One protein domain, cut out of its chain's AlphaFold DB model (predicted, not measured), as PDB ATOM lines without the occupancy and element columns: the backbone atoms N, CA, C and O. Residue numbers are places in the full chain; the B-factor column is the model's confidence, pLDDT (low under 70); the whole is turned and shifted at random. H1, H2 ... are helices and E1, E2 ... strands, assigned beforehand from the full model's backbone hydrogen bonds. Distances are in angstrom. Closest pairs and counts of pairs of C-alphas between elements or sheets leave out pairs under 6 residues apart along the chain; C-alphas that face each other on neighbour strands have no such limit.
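What this domain is: This is residues 6 to 146 of the 148 residues of the protein "HTH domain-containing protein" of Desulfurobacterium atlanticum (UniProt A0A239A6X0). The body has two halves: a small parallel sheet of three strands, E2, E1 and E5, with H2 over it, and a cluster of three helices, H3, H4 and H5, packed with the hairpin E3 and E4. E4 runs on into E5 and joins the halves, and beyond E5 an arm leads away to H6, with residues 123 to 146 sticking out free. The printed part has 141 residues, with six named helices and five named strands in the order E1 H1 E2 H2 H3 H4 H5 E3 E4 E5 H6; its class is mixed, helices and strands. It is loose, with a radius of gyration of the C-alphas of 20.5 A, and flat, spanning 67 by 49 by 23 A.

Where its parts are: In the larger sheet, E1 is residues 6 to 11, 16.8 A long from C-alpha 6 at (154.652, 202.501, 229.276); E2 is residues 34 to 39, 16.2 A; E5 is residues 110 to 116, 16.6 A. E3, residues 95 to 100, spans 15.7 A and E4, residues 103 to 108, 16.5 A. H1 is residues 15 to 25, 16.0 A; H2 residues 42 to 48, 10.0 A; H3 residues 51 to 62, 17.4 A; H4 residues 68 to 74, 9.7 A. H5, residues 79 to 91, spans 18.3 A, and H6, residues 134 to 144, spans 16.5 A, ending with C-alpha 144 at (147.698, 196.376, 187.675).

How they stand to each other: E1 is the inner strand, parallel to E2 at 24 degrees, with N 35 and O 6 3.0 A apart, and to E5 at 21 degrees, with N 9 and O 114 3.2 A apart, both within hydrogen-bond range. E1, H1 and E2 form a strand-helix-strand unit, two parallel neighbour strands with a helix between, its crossover right-handed; H1 is not on the sheet. H2 is on it over E2, at a height over the sheet of 8.4 A; the C-alphas of Phe 39 and Phe 45 are their closest, 5.7 A. H3 only grazes this sheet, with residues 54 to 61. E3 and E4 form an antiparallel hairpin, with N 96 and O 107 2.8 A apart. H3 touches H5 about perpendicular at 79 degrees, closest at the C-alphas of Arg 53 and Asp 85, 6.0 A, with residues 52 to 56 of H3 and 85 to 89 of H5 alone. H4 touches H5 at a steep tilt of 64 degrees, opposite ways, closest at the C-alphas of Ala 72 and Tyr 79, 5.4 A. Every O i to N i+4 pair is within hydrogen-bond range in H2, H4 and H5; H1 has 5 of 7, H3 7 of 8 and H6 6 of 7.

The domain as a whole: The C-alphas farthest apart, of Glu 101 and Phe 129, are 67.2 A apart. The printed part has no cut; E5 to H6 is a long link of 17 residues. The mean pLDDT of the printed part is 71.0, with residues 6 to 41, 111 to 114 and 116 to 146 under 70.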
ATOM      1  N   HIS A   6     154.807 202.349 230.720       40.59
ATOM      2  CA  HIS A   6     154.652 202.501 229.276       40.59
ATOM      3  C   HIS A   6     155.756 201.718 228.569       40.59
ATOM      4  O   HIS A   6     156.940 201.948 228.836       40.59
ATOM      5  N   PHE A   7     155.368 200.810 227.671       44.75
ATOM      6  CA  PHE A   7     156.310 200.098 226.812       44.75
ATOM      7  C   PHE A   7     156.236 200.622 225.382       44.75
ATOM      8  O   PHE A   7     155.155 200.742 224.803       44.75
ATOM      9  N   LYS A   8     157.405 200.930 224.818       40.22
ATOM     10  CA  LYS A   8     157.562 201.312 223.410       40.22
ATOM     11  C   LYS A   8     158.430 200.275 222.712       40.22
ATOM     12  O   LYS A   8     159.545 200.007 223.168       40.22
ATOM     13  N   PHE A   9     157.914 199.722 221.618       45.88
ATOM     14  CA  PHE A   9     158.613 198.731 220.803       45.88
ATOM     15  C   PHE A   9     159.258 199.401 219.607       45.88
ATOM     16  O   PHE A   9     158.634 200.227 218.940       45.88
ATOM     17  N   PHE A  10     160.501 199.022 219.343       40.16
ATOM     18  CA  PHE A  10     161.226 199.468 218.167       40.16
ATOM     19  C   PHE A  10     161.833 198.266 217.450       40.16
ATOM     20  O   PHE A  10     162.456 197.407 218.077       40.16
ATOM     21  N   PHE A  11     161.640 198.235 216.136       33.72
ATOM     22  CA  PHE A  11     162.220 197.266 215.218       33.72
ATOM     23  C   PHE A  11     163.439 197.888 214.537       33.72
ATOM     24  O   PHE A  11     163.311 198.974 213.968       33.72
ATOM     25  N   PHE A  12     164.606 197.241 214.585       45.34
ATOM     26  CA  PHE A  12     165.795 197.746 213.891       45.34
ATOM     27  C   PHE A  12     166.546 196.617 213.185       45.34
ATOM     28  O   PHE A  12     166.971 195.667 213.830       45.34
ATOM     29  N   SER A  13     166.800 196.782 211.884       34.12
ATOM     30  CA  SER A  13     167.602 195.850 211.078       34.12
ATOM     31  C   SER A  13     169.118 195.982 211.294       34.12
ATOM     32  O   SER A  13     169.879 195.169 210.782       34.12
ATOM     33  N   THR A  14     169.596 196.997 212.037       45.16
ATOM     34  CA  THR A  14     171.041 197.277 212.171       45.16
ATOM     35  C   THR A  14     171.483 197.645 213.596       45.16
ATOM     36  O   THR A  14     171.066 198.653 214.175       45.16
ATOM     37  N   LEU A  15     172.432 196.865 214.139       46.94
ATOM     38  CA  LEU A  15     173.018 197.021 215.485       46.94
ATOM     39  C   LEU A  15     173.643 198.411 215.726       46.94
ATOM     40  O   LEU A  15     173.516 198.980 216.810       46.94
ATOM     41  N   ARG A  16     174.242 199.015 214.690       50.44
ATOM     42  CA  ARG A  16     174.924 200.323 214.766       50.44
ATOM     43  C   ARG A  16     173.968 201.488 215.076       50.44
ATOM     44  O   ARG A  16     174.362 202.479 215.689       50.44
ATOM     45  N   ARG A  17     172.694 201.378 214.673       49.31
ATOM     46  CA  ARG A  17     171.661 202.408 214.898       49.31
ATOM     47  C   ARG A  17     171.024 202.317 216.284       49.31
ATOM     48  O   ARG A  17     170.704 203.357 216.862       49.31
ATOM     49  N   ALA A  18     170.920 201.115 216.849       50.25
ATOM     50  CA  ALA A  18     170.445 200.918 218.219       50.25
ATOM     51  C   ALA A  18     171.338 201.650 219.246       50.25
ATOM     52  O   ALA A  18     170.846 202.227 220.218       50.25
ATOM     53  N   GLU A  19     172.648 201.694 219.001       52.34
ATOM     54  CA  GLU A  19     173.632 202.344 219.875       52.34
ATOM     55  C   GLU A  19     173.595 203.877 219.803       52.34
ATOM     56  O   GLU A  19     173.596 204.562 220.831       52.34
ATOM     57  N   LEU A  20     173.479 204.431 218.590       53.66
ATOM     58  CA  LEU A  20     173.356 205.875 218.374       53.66
ATOM     59  C   LEU A  20     172.081 206.439 219.009       53.66
ATOM     60  O   LEU A  20     172.114 207.520 219.596       53.66
ATOM     61  N   LEU A  21     170.973 205.699 218.955       53.28
ATOM     62  CA  LEU A  21     169.710 206.118 219.562       53.28
ATOM     63  C   LEU A  21     169.724 205.972 221.087       53.28
ATOM     64  O   LEU A  21     169.311 206.909 221.770       53.28
ATOM     65  N   LYS A  22     170.313 204.898 221.639       50.88
ATOM     66  CA  LYS A  22     170.598 204.797 223.087       50.88
ATOM     67  C   LYS A  22     171.363 206.023 223.595       50.88
ATOM     68  O   LYS A  22     171.013 206.589 224.632       50.88
ATOM     69  N   LYS A  23     172.388 206.459 222.854       54.00
ATOM     70  CA  LYS A  23     173.243 207.601 223.219       54.00
ATOM     71  C   LYS A  23     172.524 208.946 223.062       54.00
ATOM     72  O   LYS A  23     172.651 209.809 223.928       54.00
ATOM     73  N   ARG A  24     171.735 209.118 221.995       44.88
ATOM     74  CA  ARG A  24     171.017 210.367 221.692       44.88
ATOM     75  C   ARG A  24     169.826 210.611 222.626       44.88
ATOM     76  O   ARG A  24     169.488 211.762 222.873       44.88
ATOM     77  N   TRP A  25     169.226 209.556 223.183       44.53
ATOM     78  CA  TRP A  25     168.002 209.658 223.994       44.53
ATOM     79  C   TRP A  25     168.190 209.535 225.504       44.53
ATOM     80  O   TRP A  25     167.342 210.022 226.251       44.53
ATOM     81  N   LYS A  26     169.344 209.039 225.974       42.31
ATOM     82  CA  LYS A  26     169.790 209.258 227.366       42.31
ATOM     83  C   LYS A  26     169.760 210.748 227.753       42.31
ATOM     84  O   LYS A  26     169.651 211.075 228.925       42.31
ATOM     85  N   LYS A  27     169.839 211.633 226.753       37.59
ATOM     86  CA  LYS A  27     169.795 213.091 226.883       37.59
ATOM     87  C   LYS A  27     168.376 213.694 226.856       37.59
ATOM     88  O   LYS A  27     168.239 214.842 227.252       37.59
ATOM     89  N   SER A  28     167.342 212.970 226.402       33.06
ATOM     90  CA  SER A  28     165.969 213.504 226.248       33.06
ATOM     91  C   SER A  28     164.928 212.891 227.197       33.06
ATOM     92  O   SER A  28     163.897 213.508 227.448       33.06
ATOM     93  N   VAL A  29     165.174 211.700 227.757       40.50
ATOM     94  CA  VAL A  29     164.229 210.994 228.647       40.50
ATOM     95  C   VAL A  29     164.578 211.253 230.115       40.50
ATOM     96  O   VAL A  29     164.920 210.347 230.865       40.50
ATOM     97  N   SER A  30     164.501 212.515 230.534       37.78
ATOM     98  CA  SER A  30     164.680 212.892 231.942       37.78
ATOM     99  C   SER A  30     163.372 212.862 232.754       37.78
ATOM    100  O   SER A  30     163.399 213.254 233.917       37.78
ATOM    101  N   SER A  31     162.216 212.446 232.200       38.72
ATOM    102  CA  SER A  31     160.928 212.732 232.872       38.72
ATOM    103  C   SER A  31     159.842 211.641 232.965       38.72
ATOM    104  O   SER A  31     158.795 211.944 233.537       38.72
ATOM    105  N   LYS A  32     159.995 210.395 232.485       42.78
ATOM    106  CA  LYS A  32     158.983 209.340 232.766       42.78
ATOM    107  C   LYS A  32     159.484 207.923 232.469       42.78
ATOM    108  O   LYS A  32     159.937 207.657 231.358       42.78
ATOM    109  N   GLU A  33     159.367 207.035 233.461       50.44
ATOM    110  CA  GLU A  33     159.735 205.606 233.453       50.44
ATOM    111  C   GLU A  33     159.106 204.852 232.265       50.44
ATOM    112  O   GLU A  33     158.009 204.303 232.349       50.44
ATOM    113  N   SER A  34     159.795 204.851 231.126       50.81
ATOM    114  CA  SER A  34     159.420 204.076 229.943       50.81
ATOM    115  C   SER A  34     160.360 202.882 229.839       50.81
ATOM    116  O   SER A  34     161.578 203.058 229.845       50.81
ATOM    117  N   HIS A  35     159.809 201.671 229.757       57.16
ATOM    118  CA  HIS A  35     160.594 200.462 229.521       57.16
ATOM    119  C   HIS A  35     160.620 200.174 228.020       57.16
ATOM    120  O   HIS A  35     159.592 200.216 227.347       57.16
ATOM    121  N   PHE A  36     161.805 199.916 227.475       61.19
ATOM    122  CA  PHE A  36     161.990 199.694 226.043       61.19
ATOM    123  C   PHE A  36     162.390 198.250 225.797       61.19
ATOM    124  O   PHE A  36     163.315 197.745 226.437       61.19
ATOM    125  N   LEU A  37     161.715 197.616 224.844       66.81
ATOM    126  CA  LEU A  37     162.107 196.324 224.302       66.81
ATOM    127  C   LEU A  37     162.404 196.516 222.821       66.81
ATOM    128  O   LEU A  37     161.605 197.090 222.076       66.81
ATOM    129  N   VAL A  38     163.599 196.091 222.436       68.31
ATOM    130  CA  VAL A  38     164.108 196.174 221.072       68.31
ATOM    131  C   VAL A  38     164.294 194.752 220.587       68.31
ATOM    132  O   VAL A  38     164.901 193.946 221.291       68.31
ATOM    133  N   PHE A  39     163.769 194.473 219.402       69.94
ATOM    134  CA  PHE A  39     163.884 193.177 218.749       69.94
ATOM    135  C   PHE A  39     164.709 193.336 217.478       69.94
ATOM    136  O   PHE A  39     164.572 194.339 216.771       69.94
ATOM    137  N   ASN A  40     165.563 192.354 217.206       66.56
ATOM    138  CA  ASN A  40     166.405 192.348 216.013       66.56
ATOM    139  C   ASN A  40     165.592 192.007 214.760       66.56
ATOM    140  O   ASN A  40     165.875 192.504 213.675       66.56
ATOM    141  N   ASP A  41     164.578 191.151 214.912       66.62
ATOM    142  CA  ASP A  41     163.692 190.752 213.828       66.62
ATOM    143  C   ASP A  41     162.265 190.439 214.310       66.62
ATOM    144  O   ASP A  41     161.930 190.517 215.499       66.62
ATOM    145  N   TYR A  42     161.382 190.116 213.356       75.50
ATOM    146  CA  TYR A  42     159.955 189.938 213.642       75.50
ATOM    147  C   TYR A  42     159.694 188.633 214.391       75.50
ATOM    148  O   TYR A  42     158.691 188.512 215.089       75.50
ATOM    149  N   ARG A  43     160.604 187.662 214.276       80.62
ATOM    150  CA  ARG A  43     160.504 186.359 214.931       80.62
ATOM    151  C   ARG A  43     160.787 186.517 216.413       80.62
ATOM    152  O   ARG A  43     160.064 185.947 217.224       80.62
ATOM    153  N   GLU A  44     161.783 187.319 216.784       79.81
ATOM    154  CA  GLU A  44     162.029 187.692 218.180       79.81
ATOM    155  C   GLU A  44     160.843 188.447 218.785       79.81
ATOM    156  O   GLU A  44     160.404 188.101 219.881       79.81
ATOM    157  N   PHE A  45     160.270 189.411 218.053       82.69
ATOM    158  CA  PHE A  45     159.045 190.090 218.482       82.69
ATOM    159  C   PHE A  45     157.902 189.086 218.703       82.69
ATOM    160  O   PHE A  45     157.311 189.047 219.781       82.69
ATOM    161  N   TYR A  46     157.635 188.219 217.722       85.38
ATOM    162  CA  TYR A  46     156.555 187.230 217.774       85.38
ATOM    163  C   TYR A  46     156.752 186.189 218.888       85.38
ATOM    164  O   TYR A  46     155.790 185.729 219.503       85.38
ATOM    165  N   ARG A  47     158.006 185.855 219.222       86.75
ATOM    166  CA  ARG A  47     158.350 184.991 220.366       86.75
ATOM    167  C   ARG A  47     157.958 185.587 221.711       86.75
ATOM    168  O   ARG A  47     157.809 184.810 222.653       86.75
ATOM    169  N   VAL A  48     157.755 186.899 221.802       86.69
ATOM    170  CA  VAL A  48     157.264 187.581 223.008       86.69
ATOM    171  C   VAL A  48     155.779 187.927 222.887       86.69
ATOM    172  O   VAL A  48     155.022 187.702 223.827       86.69
ATOM    173  N   PHE A  49     155.354 188.405 221.718       89.88
ATOM    174  CA  PHE A  49     154.009 188.905 221.432       89.88
ATOM    175  C   PHE A  49     153.287 188.043 220.403       89.88
ATOM    176  O   PHE A  49     152.922 188.512 219.325       89.88
ATOM    177  N   SER A  50     153.070 186.772 220.734       93.50
ATOM    178  CA  SER A  50     152.138 185.973 219.931       93.50
ATOM    179  C   SER A  50     150.704 186.487 220.132       93.50
ATOM    180  O   SER A  50     150.437 187.110 221.172       93.50
ATOM    181  N   PRO A  51     149.778 186.212 219.194       93.81
ATOM    182  CA  PRO A  51     148.374 186.606 219.317       93.81
ATOM    183  C   PRO A  51     147.782 186.240 220.678       93.81
ATOM    184  O   PRO A  51     147.203 187.077 221.360       93.81
ATOM    185  N   GLU A  52     148.075 185.040 221.164       95.94
ATOM    186  CA  GLU A  52     147.525 184.532 222.412       95.94
ATOM    187  C   GLU A  52     148.029 185.268 223.658       95.94
ATOM    188  O   GLU A  52     147.339 185.357 224.676       95.94
ATOM    189  N   ARG A  53     149.258 185.789 223.604       95.00
ATOM    190  CA  ARG A  53     149.818 186.616 224.678       95.00
ATOM    191  C   ARG A  53     149.280 188.033 224.620       95.00
ATOM    192  O   ARG A  53     149.070 188.633 225.673       95.00
ATOM    193  N   ILE A  54     149.005 188.545 223.423       92.50
ATOM    194  CA  ILE A  54     148.273 189.802 223.261       92.50
ATOM    195  C   ILE A  54     146.857 189.657 223.832       92.50
ATOM    196  O   ILE A  54     146.441 190.531 224.590       92.50
ATOM    197  N   ASP A  55     146.172 188.536 223.593       94.31
ATOM    198  CA  ASP A  55     144.847 188.263 224.163       94.31
ATOM    199  C   ASP A  55     144.871 188.252 225.692       94.31
ATOM    200  O   ASP A  55     143.996 188.834 226.332       94.31
ATOM    201  N   ILE A  56     145.902 187.656 226.305       95.44
ATOM    202  CA  ILE A  56     146.091 187.707 227.763       95.44
ATOM    203  C   ILE A  56     146.221 189.158 228.244       95.44
ATOM    204  O   ILE A  56     145.555 189.546 229.204       95.44
ATOM    205  N   LEU A  57     147.057 189.971 227.593       92.19
ATOM    206  CA  LEU A  57     147.249 191.374 227.974       92.19
ATOM    207  C   LEU A  57     145.967 192.196 227.789       92.19
ATOM    208  O   LEU A  57     145.652 193.040 228.630       92.19
ATOM    209  N   TYR A  58     145.208 191.931 226.725       90.94
ATOM    210  CA  TYR A  58     143.915 192.559 226.478       90.94
ATOM    211  C   TYR A  58     142.886 192.154 227.536       90.94
ATOM    212  O   TYR A  58     142.231 193.016 228.114       90.94
ATOM    213  N   PHE A  59     142.795 190.868 227.873       93.50
ATOM    214  CA  PHE A  59     141.890 190.370 228.907       93.50
ATOM    215  C   PHE A  59     142.199 190.988 230.279       93.50
ATOM    216  O   PHE A  59     141.304 191.478 230.973       93.50
ATOM    217  N   LEU A  60     143.481 191.031 230.654       91.00
ATOM    218  CA  LEU A  60     143.937 191.585 231.933       91.00
ATOM    219  C   LEU A  60     143.717 193.100 232.053       91.00
ATOM    220  O   LEU A  60     143.655 193.597 233.174       91.00
ATOM    221  N   ARG A  61     143.547 193.829 230.938       85.38
ATOM    222  CA  ARG A  61     143.162 195.253 230.950       85.38
ATOM    223  C   ARG A  61     141.811 195.472 231.630       85.38
ATOM    224  O   ARG A  61     141.632 196.482 232.302       85.38
ATOM    225  N   TYR A  62     140.869 194.551 231.436       86.81
ATOM    226  CA  TYR A  62     139.512 194.658 231.976       86.81
ATOM    227  C   TYR A  62     139.345 193.899 233.291       86.81
ATOM    228  O   TYR A  62     138.458 194.224 234.079       86.81
ATOM    229  N   LYS A  63     140.177 192.877 233.531       88.88
ATOM    230  CA  LYS A  63     140.043 191.985 234.683       88.88
ATOM    231  C   LYS A  63     141.405 191.627 235.281       88.88
ATOM    232  O   LYS A  63     142.037 190.653 234.879       88.88
ATOM    233  N   GLU A  64     141.841 192.404 236.271       88.62
ATOM    234  CA  GLU A  64     143.072 192.152 237.029       88.62
ATOM    235  C   GLU A  64     142.828 191.378 238.335       88.62
ATOM    236  O   GLU A  64     141.696 191.230 238.793       88.62
ATOM    237  N   GLY A  65     143.899 190.868 238.952       92.06
ATOM    238  CA  GLY A  65     143.828 190.174 240.241       92.06
ATOM    239  C   GLY A  65     143.165 188.801 240.179       92.06
ATOM    240  O   GLY A  65     142.712 188.291 241.200       92.06
ATOM    241  N   ILE A  66     143.118 188.201 238.990       94.88
ATOM    242  CA  ILE A  66     142.564 186.867 238.753       94.88
ATOM    243  C   ILE A  66     143.646 185.798 238.797       94.88
ATOM    244  O   ILE A  66     144.828 186.063 238.570       94.88
ATOM    245  N   SER A  67     143.233 184.563 239.048       96.38
ATOM    246  CA  SER A  67     144.111 183.404 238.953       96.38
ATOM    247  C   SER A  67     144.337 182.945 237.510       96.38
ATOM    248  O   SER A  67     143.525 183.191 236.619       96.38
ATOM    249  N   ILE A  68     145.410 182.181 237.287       95.94
ATOM    250  CA  ILE A  68     145.704 181.554 235.983       95.94
ATOM    251  C   ILE A  68     144.553 180.640 235.522       95.94
ATOM    252  O   ILE A  68     144.255 180.572 234.334       95.94
ATOM    253  N   SER A  69     143.864 179.969 236.452       95.88
ATOM    254  CA  SER A  69     142.708 179.115 236.133       95.88
ATOM    255  C   SER A  69     141.514 179.929 235.628       95.88
ATOM    256  O   SER A  69     140.883 179.562 234.640       95.88
ATOM    257  N   GLU A  70     141.229 181.067 236.262       96.50
ATOM    258  CA  GLU A  70     140.167 181.976 235.820       96.50
ATOM    259  C   GLU A  70     140.502 182.630 234.479       96.50
ATOM    260  O   GLU A  70     139.617 182.746 233.635       96.50
ATOM    261  N   LEU A  71     141.768 183.001 234.262       97.00
ATOM    262  CA  LEU A  71     142.245 183.511 232.978       97.00
ATOM    263  C   LEU A  71     142.078 182.464 231.867       97.00
ATOM    264  O   LEU A  71     141.543 182.773 230.808       97.00
ATOM    265  N   ALA A  72     142.473 181.213 232.121       97.44
ATOM    266  CA  ALA A  72     142.335 180.125 231.155       97.44
ATOM    267  C   ALA A  72     140.871 179.853 230.782       97.44
ATOM    268  O   ALA A  72     140.557 179.714 229.601       97.44
ATOM    269  N   LYS A  73     139.966 179.860 231.769       97.38
ATOM    270  CA  LYS A  73     138.519 179.755 231.531       97.38
ATOM    271  C   LYS A  73     137.980 180.944 230.738       97.38
ATOM    272  O   LYS A  73     137.221 180.742 229.801       97.38
ATOM    273  N   GLY A  74     138.383 182.164 231.094       96.19
ATOM    274  CA  GLY A  74     137.936 183.387 230.426       96.19
ATOM    275  C   GLY A  74     138.374 183.483 228.964       96.19
ATOM    276  O   GLY A  74     137.634 184.014 228.147       96.19
ATOM    277  N   LEU A  75     139.543 182.930 228.637       96.31
ATOM    278  CA  LEU A  75     140.063 182.860 227.270       96.31
ATOM    279  C   LEU A  75     139.627 181.594 226.515       96.31
ATOM    280  O   LEU A  75     139.966 181.456 225.346       96.31
ATOM    281  N   ASN A  76     138.930 180.655 227.167       97.19
ATOM    282  CA  ASN A  76     138.636 179.323 226.632       97.19
ATOM    283  C   ASN A  76     139.897 178.580 226.124       97.19
ATOM    284  O   ASN A  76     139.915 177.993 225.043       97.19
ATOM    285  N   ARG A  77     140.989 178.630 226.900       97.25
ATOM    286  CA  ARG A  77     142.293 178.032 226.551       97.25
ATOM    287  C   ARG A  77     142.751 177.014 227.592       97.25
ATOM    288  O   ARG A  77     142.364 177.057 228.758       97.25
ATOM    289  N   ASN A  78     143.637 176.103 227.183       97.62
ATOM    290  CA  ASN A  78     144.228 175.122 228.093       97.62
ATOM    291  C   ASN A  78     145.114 175.799 229.159       97.62
ATOM    292  O   ASN A  78     145.975 176.620 228.835       97.62
ATOM    293  N   TYR A  79     144.957 175.383 230.420       96.69
ATOM    294  CA  TYR A  79     145.699 175.921 231.564       96.69
ATOM    295  C   TYR A  79     147.223 175.914 231.375       96.69
ATOM    296  O   TYR A  79     147.870 176.909 231.684       96.69
ATOM    297  N   LYS A  80     147.807 174.822 230.862       97.31
ATOM    298  CA  LYS A  80     149.264 174.685 230.696       97.31
ATOM    299  C   LYS A  80     149.812 175.726 229.719       97.31
ATOM    300  O   LYS A  80     150.856 176.319 229.982       97.31
ATOM    301  N   ASN A  81     149.084 175.983 228.633       97.38
ATOM    302  CA  ASN A  81     149.472 176.977 227.632       97.38
ATOM    303  C   ASN A  81     149.391 178.388 228.220       97.38
ATOM    304  O   ASN A  81     150.353 179.143 228.140       97.38
ATOM    305  N   VAL A  82     148.291 178.699 228.911       97.62
ATOM    306  CA  VAL A  82     148.116 179.999 229.574       97.62
ATOM    307  C   VAL A  82     149.167 180.213 230.664       97.62
ATOM    308  O   VAL A  82     149.710 181.305 230.774       97.62
ATOM    309  N   TYR A  83     149.507 179.182 231.438       97.06
ATOM    310  CA  TYR A  83     150.570 179.251 232.439       97.06
ATOM    311  C   TYR A  83     151.922 179.613 231.808       97.06
ATOM    312  O   TYR A  83     152.610 180.510 232.298       97.06
ATOM    313  N   ASN A  84     152.291 178.947 230.711       97.38
ATOM    314  CA  ASN A  84     153.535 179.229 229.995       97.38
ATOM    315  C   ASN A  84     153.550 180.656 229.432       97.38
ATOM    316  O   ASN A  84     154.525 181.381 229.620       97.38
ATOM    317  N   ASP A  85     152.451 181.082 228.811       97.31
ATOM    318  CA  ASP A  85     152.300 182.429 228.260       97.31
ATOM    319  C   ASP A  85     152.431 183.503 229.350       97.31
ATOM    320  O   ASP A  85     153.173 184.474 229.196       97.31
ATOM    321  N   VAL A  86     151.772 183.289 230.491       96.44
ATOM    322  CA  VAL A  86     151.864 184.141 231.684       96.44
ATOM    323  C   VAL A  86     153.307 184.217 232.189       96.44
ATOM    324  O   VAL A  86     153.792 185.303 232.496       96.44
ATOM    325  N   LYS A  87     154.039 183.100 232.236       96.38
ATOM    326  CA  LYS A  87     155.443 183.110 232.670       96.38
ATOM    327  C   LYS A  87     156.356 183.890 231.735       96.38
ATOM    328  O   LYS A  87     157.233 184.616 232.205       96.38
ATOM    329  N   ILE A  88     156.118 183.803 230.431       93.75
ATOM    330  CA  ILE A  88     156.845 184.612 229.453       93.75
ATOM    331  C   ILE A  88     156.536 186.094 229.688       93.75
ATOM    332  O   ILE A  88     157.458 186.882 229.881       93.75
ATOM    333  N   LEU A  89     155.261 186.475 229.770       92.62
ATOM    334  CA  LEU A  89     154.863 187.868 229.996       92.62
ATOM    335  C   LEU A  89     155.393 188.447 231.322       92.62
ATOM    336  O   LEU A  89     155.763 189.623 231.372       92.62
ATOM    337  N   GLU A  90     155.465 187.634 232.380       92.31
ATOM    338  CA  GLU A  90     156.079 187.998 233.663       92.31
ATOM    339  C   GLU A  90     157.578 188.290 233.499       92.31
ATOM    340  O   GLU A  90     158.053 189.323 233.972       92.31
ATOM    341  N   SER A  91     158.317 187.434 232.782       88.38
ATOM    342  CA  SER A  91     159.765 187.598 232.576       88.38
ATOM    343  C   SER A  91     160.139 188.885 231.833       88.38
ATOM    344  O   SER A  91     161.186 189.473 232.100       88.38
ATOM    345  N   PHE A  92     159.256 189.370 230.955       84.50
ATOM    346  CA  PHE A  92     159.424 190.644 230.251       84.50
ATOM    347  C   PHE A  92     158.850 191.848 231.017       84.50
ATOM    348  O   PHE A  92     158.955 192.987 230.561       84.50
ATOM    349  N   GLY A  93     158.265 191.626 232.198       85.25
ATOM    350  CA  GLY A  93     157.755 192.680 233.070       85.25
ATOM    351  C   GLY A  93     156.439 193.309 232.607       85.25
ATOM    352  O   GLY A  93     156.130 194.425 233.032       85.25
ATOM    353  N   PHE A  94     155.666 192.620 231.761       87.00
ATOM    354  CA  PHE A  94     154.333 193.079 231.351       87.00
ATOM    355  C   PHE A  94     153.279 192.848 232.420       87.00
ATOM    356  O   PHE A  94     152.314 193.605 232.526       87.00
ATOM    357  N   ILE A  95     153.468 191.799 233.214       91.00
ATOM    358  CA  ILE A  95     152.581 191.410 234.300       91.00
ATOM    359  C   ILE A  95     153.407 191.073 235.539       91.00
ATOM    360  O   ILE A  95     154.598 190.779 235.454       91.00
ATOM    361  N   LYS A  96     152.758 191.103 236.697       91.00
ATOM    362  CA  LYS A  96     153.293 190.645 237.973       91.00
ATOM    363  C   LYS A  96     152.455 189.478 238.461       91.00
ATOM    364  O   LYS A  96     151.226 189.567 238.446       91.00
ATOM    365  N   LEU A  97     153.115 188.433 238.949       94.31
ATOM    366  CA  LEU A  97     152.451 187.390 239.712       94.31
ATOM    367  C   LEU A  97     152.604 187.653 241.205       94.31
ATOM    368  O   LEU A  97     153.694 187.919 241.706       94.31
ATOM    369  N   GLU A  98     151.494 187.568 241.926       93.12
ATOM    370  CA  GLU A  98     151.476 187.656 243.381       93.12
ATOM    371  C   GLU A  98     150.917 186.359 243.954       93.12
ATOM    372  O   GLU A  98     149.798 185.943 243.641       93.12
ATOM    373  N   LYS A  99     151.707 185.693 244.798       93.12
ATOM    374  CA  LYS A  99     151.247 184.512 245.523       93.12
ATOM    375  C   LYS A  99     150.433 184.973 246.727       93.12
ATOM    376  O   LYS A  99     150.978 185.602 247.630       93.12
ATOM    377  N   LYS A 100     149.146 184.640 246.746       91.25
ATOM    378  CA  LYS A 100     148.244 184.917 247.864       91.25
ATOM    379  C   LYS A 100     147.602 183.611 248.306       91.25
ATOM    380  O   LYS A 100     146.900 182.964 247.529       91.25
ATOM    381  N   GLU A 101     147.887 183.211 249.543       87.62
ATOM    382  CA  GLU A 101     147.463 181.926 250.111       87.62
ATOM    383  C   GLU A 101     147.851 180.741 249.202       87.62
ATOM    384  O   GLU A 101     149.031 180.417 249.050       87.62
ATOM    385  N   ARG A 102     146.854 180.105 248.570       87.19
ATOM    386  CA  ARG A 102     146.988 178.946 247.674       87.19
ATOM    387  C   ARG A 102     146.835 179.301 246.192       87.19
ATOM    388  O   ARG A 102     146.778 178.400 245.360       87.19
ATOM    389  N   LYS A 103     146.740 180.586 245.842       88.56
ATOM    390  CA  LYS A 103     146.532 181.052 244.465       88.56
ATOM    391  C   LYS A 103     147.666 181.967 244.014       88.56
ATOM    392  O   LYS A 103     148.275 182.684 244.805       88.56
ATOM    393  N   ILE A 104     147.929 181.941 242.714       92.06
ATOM    394  CA  ILE A 104     148.780 182.919 242.037       92.06
ATOM    395  C   ILE A 104     147.847 183.880 241.314       92.06
ATOM    396  O   ILE A 104     147.090 183.441 240.448       92.06
ATOM    397  N   LEU A 105     147.889 185.153 241.697       94.94
ATOM    398  CA  LEU A 105     147.107 186.227 241.096       94.94
ATOM    399  C   LEU A 105     147.951 186.985 240.079       94.94
ATOM    400  O   LEU A 105     149.152 187.170 240.278       94.94
ATOM    401  N   ILE A 106     147.310 187.422 239.002       94.69
ATOM    402  CA  ILE A 106     147.954 188.095 237.880       94.69
ATOM    403  C   ILE A 106     147.542 189.562 237.868       94.69
ATOM    404  O   ILE A 106     146.353 189.881 237.891       94.69
ATOM    405  N   TYR A 107     148.524 190.452 237.774       90.88
ATOM    406  CA  TYR A 107     148.291 191.886 237.663       90.88
ATOM    407  C   TYR A 107     149.032 192.474 236.462       90.88
ATOM    408  O   TYR A 107     150.240 192.249 236.345       90.88
ATOM    409  N   PRO A 108     148.369 193.250 235.586       89.62
ATOM    410  CA  PRO A 108     149.058 193.961 234.522       89.62
ATOM    411  C   PRO A 108     149.966 195.044 235.116       89.62
ATOM    412  O   PRO A 108     149.593 195.777 236.032       89.62
ATOM    413  N   LEU A 109     151.182 195.147 234.590       83.38
ATOM    414  CA  LEU A 109     152.109 196.242 234.880       83.38
ATOM    415  C   LEU A 109     152.142 197.277 233.756       83.38
ATOM    416  O   LEU A 109     152.839 198.281 233.885       83.38
ATOM    417  N   VAL A 110     151.397 197.049 232.675       73.19
ATOM    418  CA  VAL A 110     151.375 197.901 231.487       73.19
ATOM    419  C   VAL A 110     150.007 198.512 231.252       73.19
ATOM    420  O   VAL A 110     148.993 197.825 231.310       73.19
ATOM    421  N   SER A 111     149.990 199.817 230.980       66.12
ATOM    422  CA  SER A 111     148.777 200.563 230.617       66.12
ATOM    423  C   SER A 111     148.589 200.642 229.104       66.12
ATOM    424  O   SER A 111     147.480 200.480 228.599       66.12
ATOM    425  N   THR A 112     149.677 200.885 228.372       66.75
ATOM    426  CA  THR A 112     149.671 201.030 226.915       66.75
ATOM    427  C   THR A 112     150.839 200.284 226.277       66.75
ATOM    428  O   THR A 112     151.948 200.238 226.816       66.75
ATOM    429  N   ILE A 113     150.566 199.699 225.112       68.75
ATOM    430  CA  ILE A 113     151.526 199.003 224.253       68.75
ATOM    431  C   ILE A 113     151.483 199.744 222.920       68.75
ATOM    432  O   ILE A 113     150.482 199.682 222.214       68.75
ATOM    433  N   GLU A 114     152.544 200.485 222.604       66.44
ATOM    434  CA  GLU A 114     152.704 201.143 221.304       66.44
ATOM    435  C   GLU A 114     153.724 200.368 220.471       66.44
ATOM    436  O   GLU A 114     154.916 200.361 220.795       66.44
ATOM    437  N   ILE A 115     153.262 199.746 219.385       70.75
ATOM    438  CA  ILE A 115     154.130 199.097 218.400       70.75
ATOM    439  C   ILE A 115     154.363 200.087 217.263       70.75
ATOM    440  O   ILE A 115     153.416 200.521 216.612       70.75
ATOM    441  N   LYS A 116     155.623 200.467 217.037       62.53
ATOM    442  CA  LYS A 116     156.010 201.358 215.940       62.53
ATOM    443  C   LYS A 116     156.959 200.621 215.011       62.53
ATOM    444  O   LYS A 116     158.065 200.250 215.407       62.53
ATOM    445  N   PHE A 117     156.515 200.418 213.776       62.81
ATOM    446  CA  PHE A 117     157.346 199.872 212.714       62.81
ATOM    447  C   PHE A 117     158.130 201.012 212.071       62.81
ATOM    448  O   PHE A 117     157.550 201.988 211.603       62.81
ATOM    449  N   PHE A 118     159.453 200.891 212.068       61.41
ATOM    450  CA  PHE A 118     160.332 201.812 211.362       61.41
ATOM    451  C   PHE A 118     160.944 201.060 210.190       61.41
ATOM    452  O   PHE A 118     161.929 200.342 210.353       61.41
ATOM    453  N   PHE A 119     160.366 201.223 209.003       55.69
ATOM    454  CA  PHE A 119     161.039 200.827 207.774       55.69
ATOM    455  C   PHE A 119     162.060 201.904 207.445       55.69
ATOM    456  O   PHE A 119     161.717 203.005 207.027       55.69
ATOM    457  N   THR A 120     163.331 201.607 207.705       52.34
ATOM    458  CA  THR A 120     164.409 202.393 207.113       52.34
ATOM    459  C   THR A 120     164.939 201.567 205.956       52.34
ATOM    460  O   THR A 120     165.482 200.497 206.236       52.34
ATOM    461  N   PRO A 121     164.773 201.998 204.694       53.66
ATOM    462  CA  PRO A 121     165.397 201.297 203.585       53.66
ATOM    463  C   PRO A 121     166.898 201.211 203.874       53.66
ATOM    464  O   PRO A 121     167.543 202.217 204.202       53.66
ATOM    465  N   ASP A 122     167.437 199.991 203.854       49.47
ATOM    466  CA  ASP A 122     168.881 199.814 203.848       49.47
ATOM    467  C   ASP A 122     169.400 200.525 202.601       49.47
ATOM    468  O   ASP A 122     168.872 200.354 201.500       49.47
ATOM    469  N   ARG A 123     170.396 201.392 202.785       49.62
ATOM    470  CA  ARG A 123     171.035 202.106 201.680       49.62
ATOM    471  C   ARG A 123     171.794 201.106 200.805       49.62
ATOM    472  O   ARG A 123     172.987 200.898 200.990       49.62
ATOM    473  N   GLN A 124     171.062 200.507 199.877       48.31
ATOM    474  CA  GLN A 124     171.463 200.222 198.497       48.31
ATOM    475  C   GLN A 124     170.359 200.628 197.504       48.31
ATOM    476  O   GLN A 124     170.632 200.759 196.320       48.31
ATOM    477  N   PHE A 125     169.144 200.921 197.982       44.72
ATOM    478  CA  PHE A 125     168.154 201.685 197.231       44.72
ATOM    479  C   PHE A 125     168.327 203.167 197.590       44.72
ATOM    480  O   PHE A 125     167.729 203.668 198.544       44.72
ATOM    481  N   GLU A 126     169.191 203.882 196.868       44.12
ATOM    482  CA  GLU A 126     168.828 205.270 196.580       44.12
ATOM    483  C   GLU A 126     167.638 205.157 195.624       44.12
ATOM    484  O   GLU A 126     167.825 204.620 194.531       44.12
ATOM    485  N   PRO A 127     166.403 205.531 196.021       40.72
ATOM    486  CA  PRO A 127     165.328 205.588 195.044       40.72
ATOM    487  C   PRO A 127     165.828 206.504 193.922       40.72
ATOM    488  O   PRO A 127     166.327 207.591 194.238       40.72
ATOM    489  N   PRO A 128     165.788 206.080 192.645       38.66
ATOM    490  CA  PRO A 128     166.212 206.939 191.555       38.66
ATOM    491  C   PRO A 128     165.288 208.149 191.578       38.66
ATOM    492  O   PRO A 128     164.130 208.020 191.216       38.66
ATOM    493  N   PHE A 129     165.778 209.268 192.116       38.91
ATOM    494  CA  PHE A 129     165.215 210.615 192.040       38.91
ATOM    495  C   PHE A 129     163.725 210.704 191.677       38.91
ATOM    496  O   PHE A 129     163.383 211.331 190.686       38.91
ATOM    497  N   PHE A 130     162.823 210.128 192.467       39.31
ATOM    498  CA  PHE A 130     161.399 210.403 192.325       39.31
ATOM    499  C   PHE A 130     160.769 210.427 193.709       39.31
ATOM    500  O   PHE A 130     160.611 209.411 194.385       39.31
ATOM    501  N   SER A 131     160.464 211.644 194.151       41.03
ATOM    502  CA  SER A 131     159.528 211.923 195.228       41.03
ATOM    503  C   SER A 131     158.132 211.555 194.743       41.03
ATOM    504  O   SER A 131     157.371 212.441 194.367       41.03
ATOM    505  N   LEU A 132     157.829 210.262 194.687       39.81
ATOM    506  CA  LEU A 132     156.445 209.842 194.573       39.81
ATOM    507  C   LEU A 132     155.896 209.702 195.990       39.81
ATOM    508  O   LEU A 132     156.488 209.013 196.832       39.81
ATOM    509  N   THR A 133     154.836 210.441 196.303       52.97
ATOM    510  CA  THR A 133     154.175 210.324 197.602       52.97
ATOM    511  C   THR A 133     153.541 208.938 197.721       52.97
ATOM    512  O   THR A 133     153.338 208.232 196.732       52.97
ATOM    513  N   ILE A 134     153.255 208.497 198.952       51.25
ATOM    514  CA  ILE A 134     152.654 207.174 199.183       51.25
ATOM    515  C   ILE A 134     151.359 207.005 198.366       51.25
ATOM    516  O   ILE A 134     151.075 205.896 197.924       51.25
ATOM    517  N   GLU A 135     150.619 208.085 198.096       54.16
ATOM    518  CA  GLU A 135     149.431 208.041 197.240       54.16
ATOM    519  C   GLU A 135     149.725 207.606 195.793       54.16
ATOM    520  O   GLU A 135     148.926 206.880 195.204       54.16
ATOM    521  N   GLU A 136     150.867 207.994 195.227       55.19
ATOM    522  CA  GLU A 136     151.226 207.676 193.842       55.19
ATOM    523  C   GLU A 136     151.697 206.221 193.703       55.19
ATOM    524  O   GLU A 136     151.341 205.546 192.741       55.19
ATOM    525  N   LEU A 137     152.390 205.690 194.718       54.16
ATOM    526  CA  LEU A 137     152.824 204.289 194.744       54.16
ATOM    527  C   LEU A 137     151.638 203.307 194.835       54.16
ATOM    528  O   LEU A 137     151.681 202.228 194.251       54.16
ATOM    529  N   PHE A 138     150.567 203.670 195.550       53.84
ATOM    530  CA  PHE A 138     149.354 202.845 195.621       53.84
ATOM    531  C   PHE A 138     148.488 202.941 194.357       53.84
ATOM    532  O   PHE A 138     147.767 201.993 194.051       53.84
ATOM    533  N   ALA A 139     148.558 204.045 193.608       60.03
ATOM    534  CA  ALA A 139     147.795 204.215 192.373       60.03
ATOM    535  C   ALA A 139     148.265 203.277 191.249       60.03
ATOM    536  O   ALA A 139     147.434 202.809 190.474       60.03
ATOM    537  N   ASP A 140     149.563 202.977 191.182       55.47
ATOM    538  CA  ASP A 140     150.115 202.058 190.180       55.47
ATOM    539  C   ASP A 140     149.823 200.591 190.524       55.47
ATOM    540  O   ASP A 140     149.409 199.829 189.654       55.47
ATOM    541  N   ILE A 141     149.890 200.219 191.808       55.88
ATOM    542  CA  ILE A 141     149.524 198.868 192.272       55.88
ATOM    543  C   ILE A 141     148.038 198.574 192.001       55.88
ATOM    544  O   ILE A 141     147.680 197.469 191.606       55.88
ATOM    545  N   LEU A 142     147.160 199.569 192.163       54.38
ATOM    546  CA  LEU A 142     145.723 199.422 191.899       54.38
ATOM    547  C   LEU A 142     145.350 199.490 190.408       54.38
ATOM    548  O   LEU A 142     144.208 199.185 190.059       54.38
ATOM    549  N   LYS A 143     146.267 199.910 189.528       58.28
ATOM    550  CA  LYS A 143     146.067 199.837 188.073       58.28
ATOM    551  C   LYS A 143     146.376 198.445 187.529       58.28
ATOM    552  O   LYS A 143     145.662 198.007 186.637       58.28
ATOM    553  N   GLU A 144     147.355 197.744 188.096       55.44
ATOM    554  CA  GLU A 144     147.698 196.376 187.675       55.44
ATOM    555  C   GLU A 144     146.602 195.344 188.010       55.44
ATOM    556  O   GLU A 144     146.479 194.349 187.311       55.44
ATOM    557  N   GLU A 145     145.735 195.595 188.999       55.28
ATOM    558  CA  GLU A 145     144.599 194.708 189.330       55.28
ATOM    559  C   GLU A 145     143.352 194.893 188.436       55.28
ATOM    560  O   GLU A 145     142.346 194.215 188.646       55.28
ATOM    561  N   LYS A 146     143.363 195.822 187.469       53.50
ATOM    562  CA  LYS A 146     142.197 196.101 186.606       53.50
ATOM    563  C   LYS A 146     142.318 195.623 185.160       53.50
ATOM    564  O   LYS A 146     141.345 195.785 184.425       53.50
TER     565      LYS A 146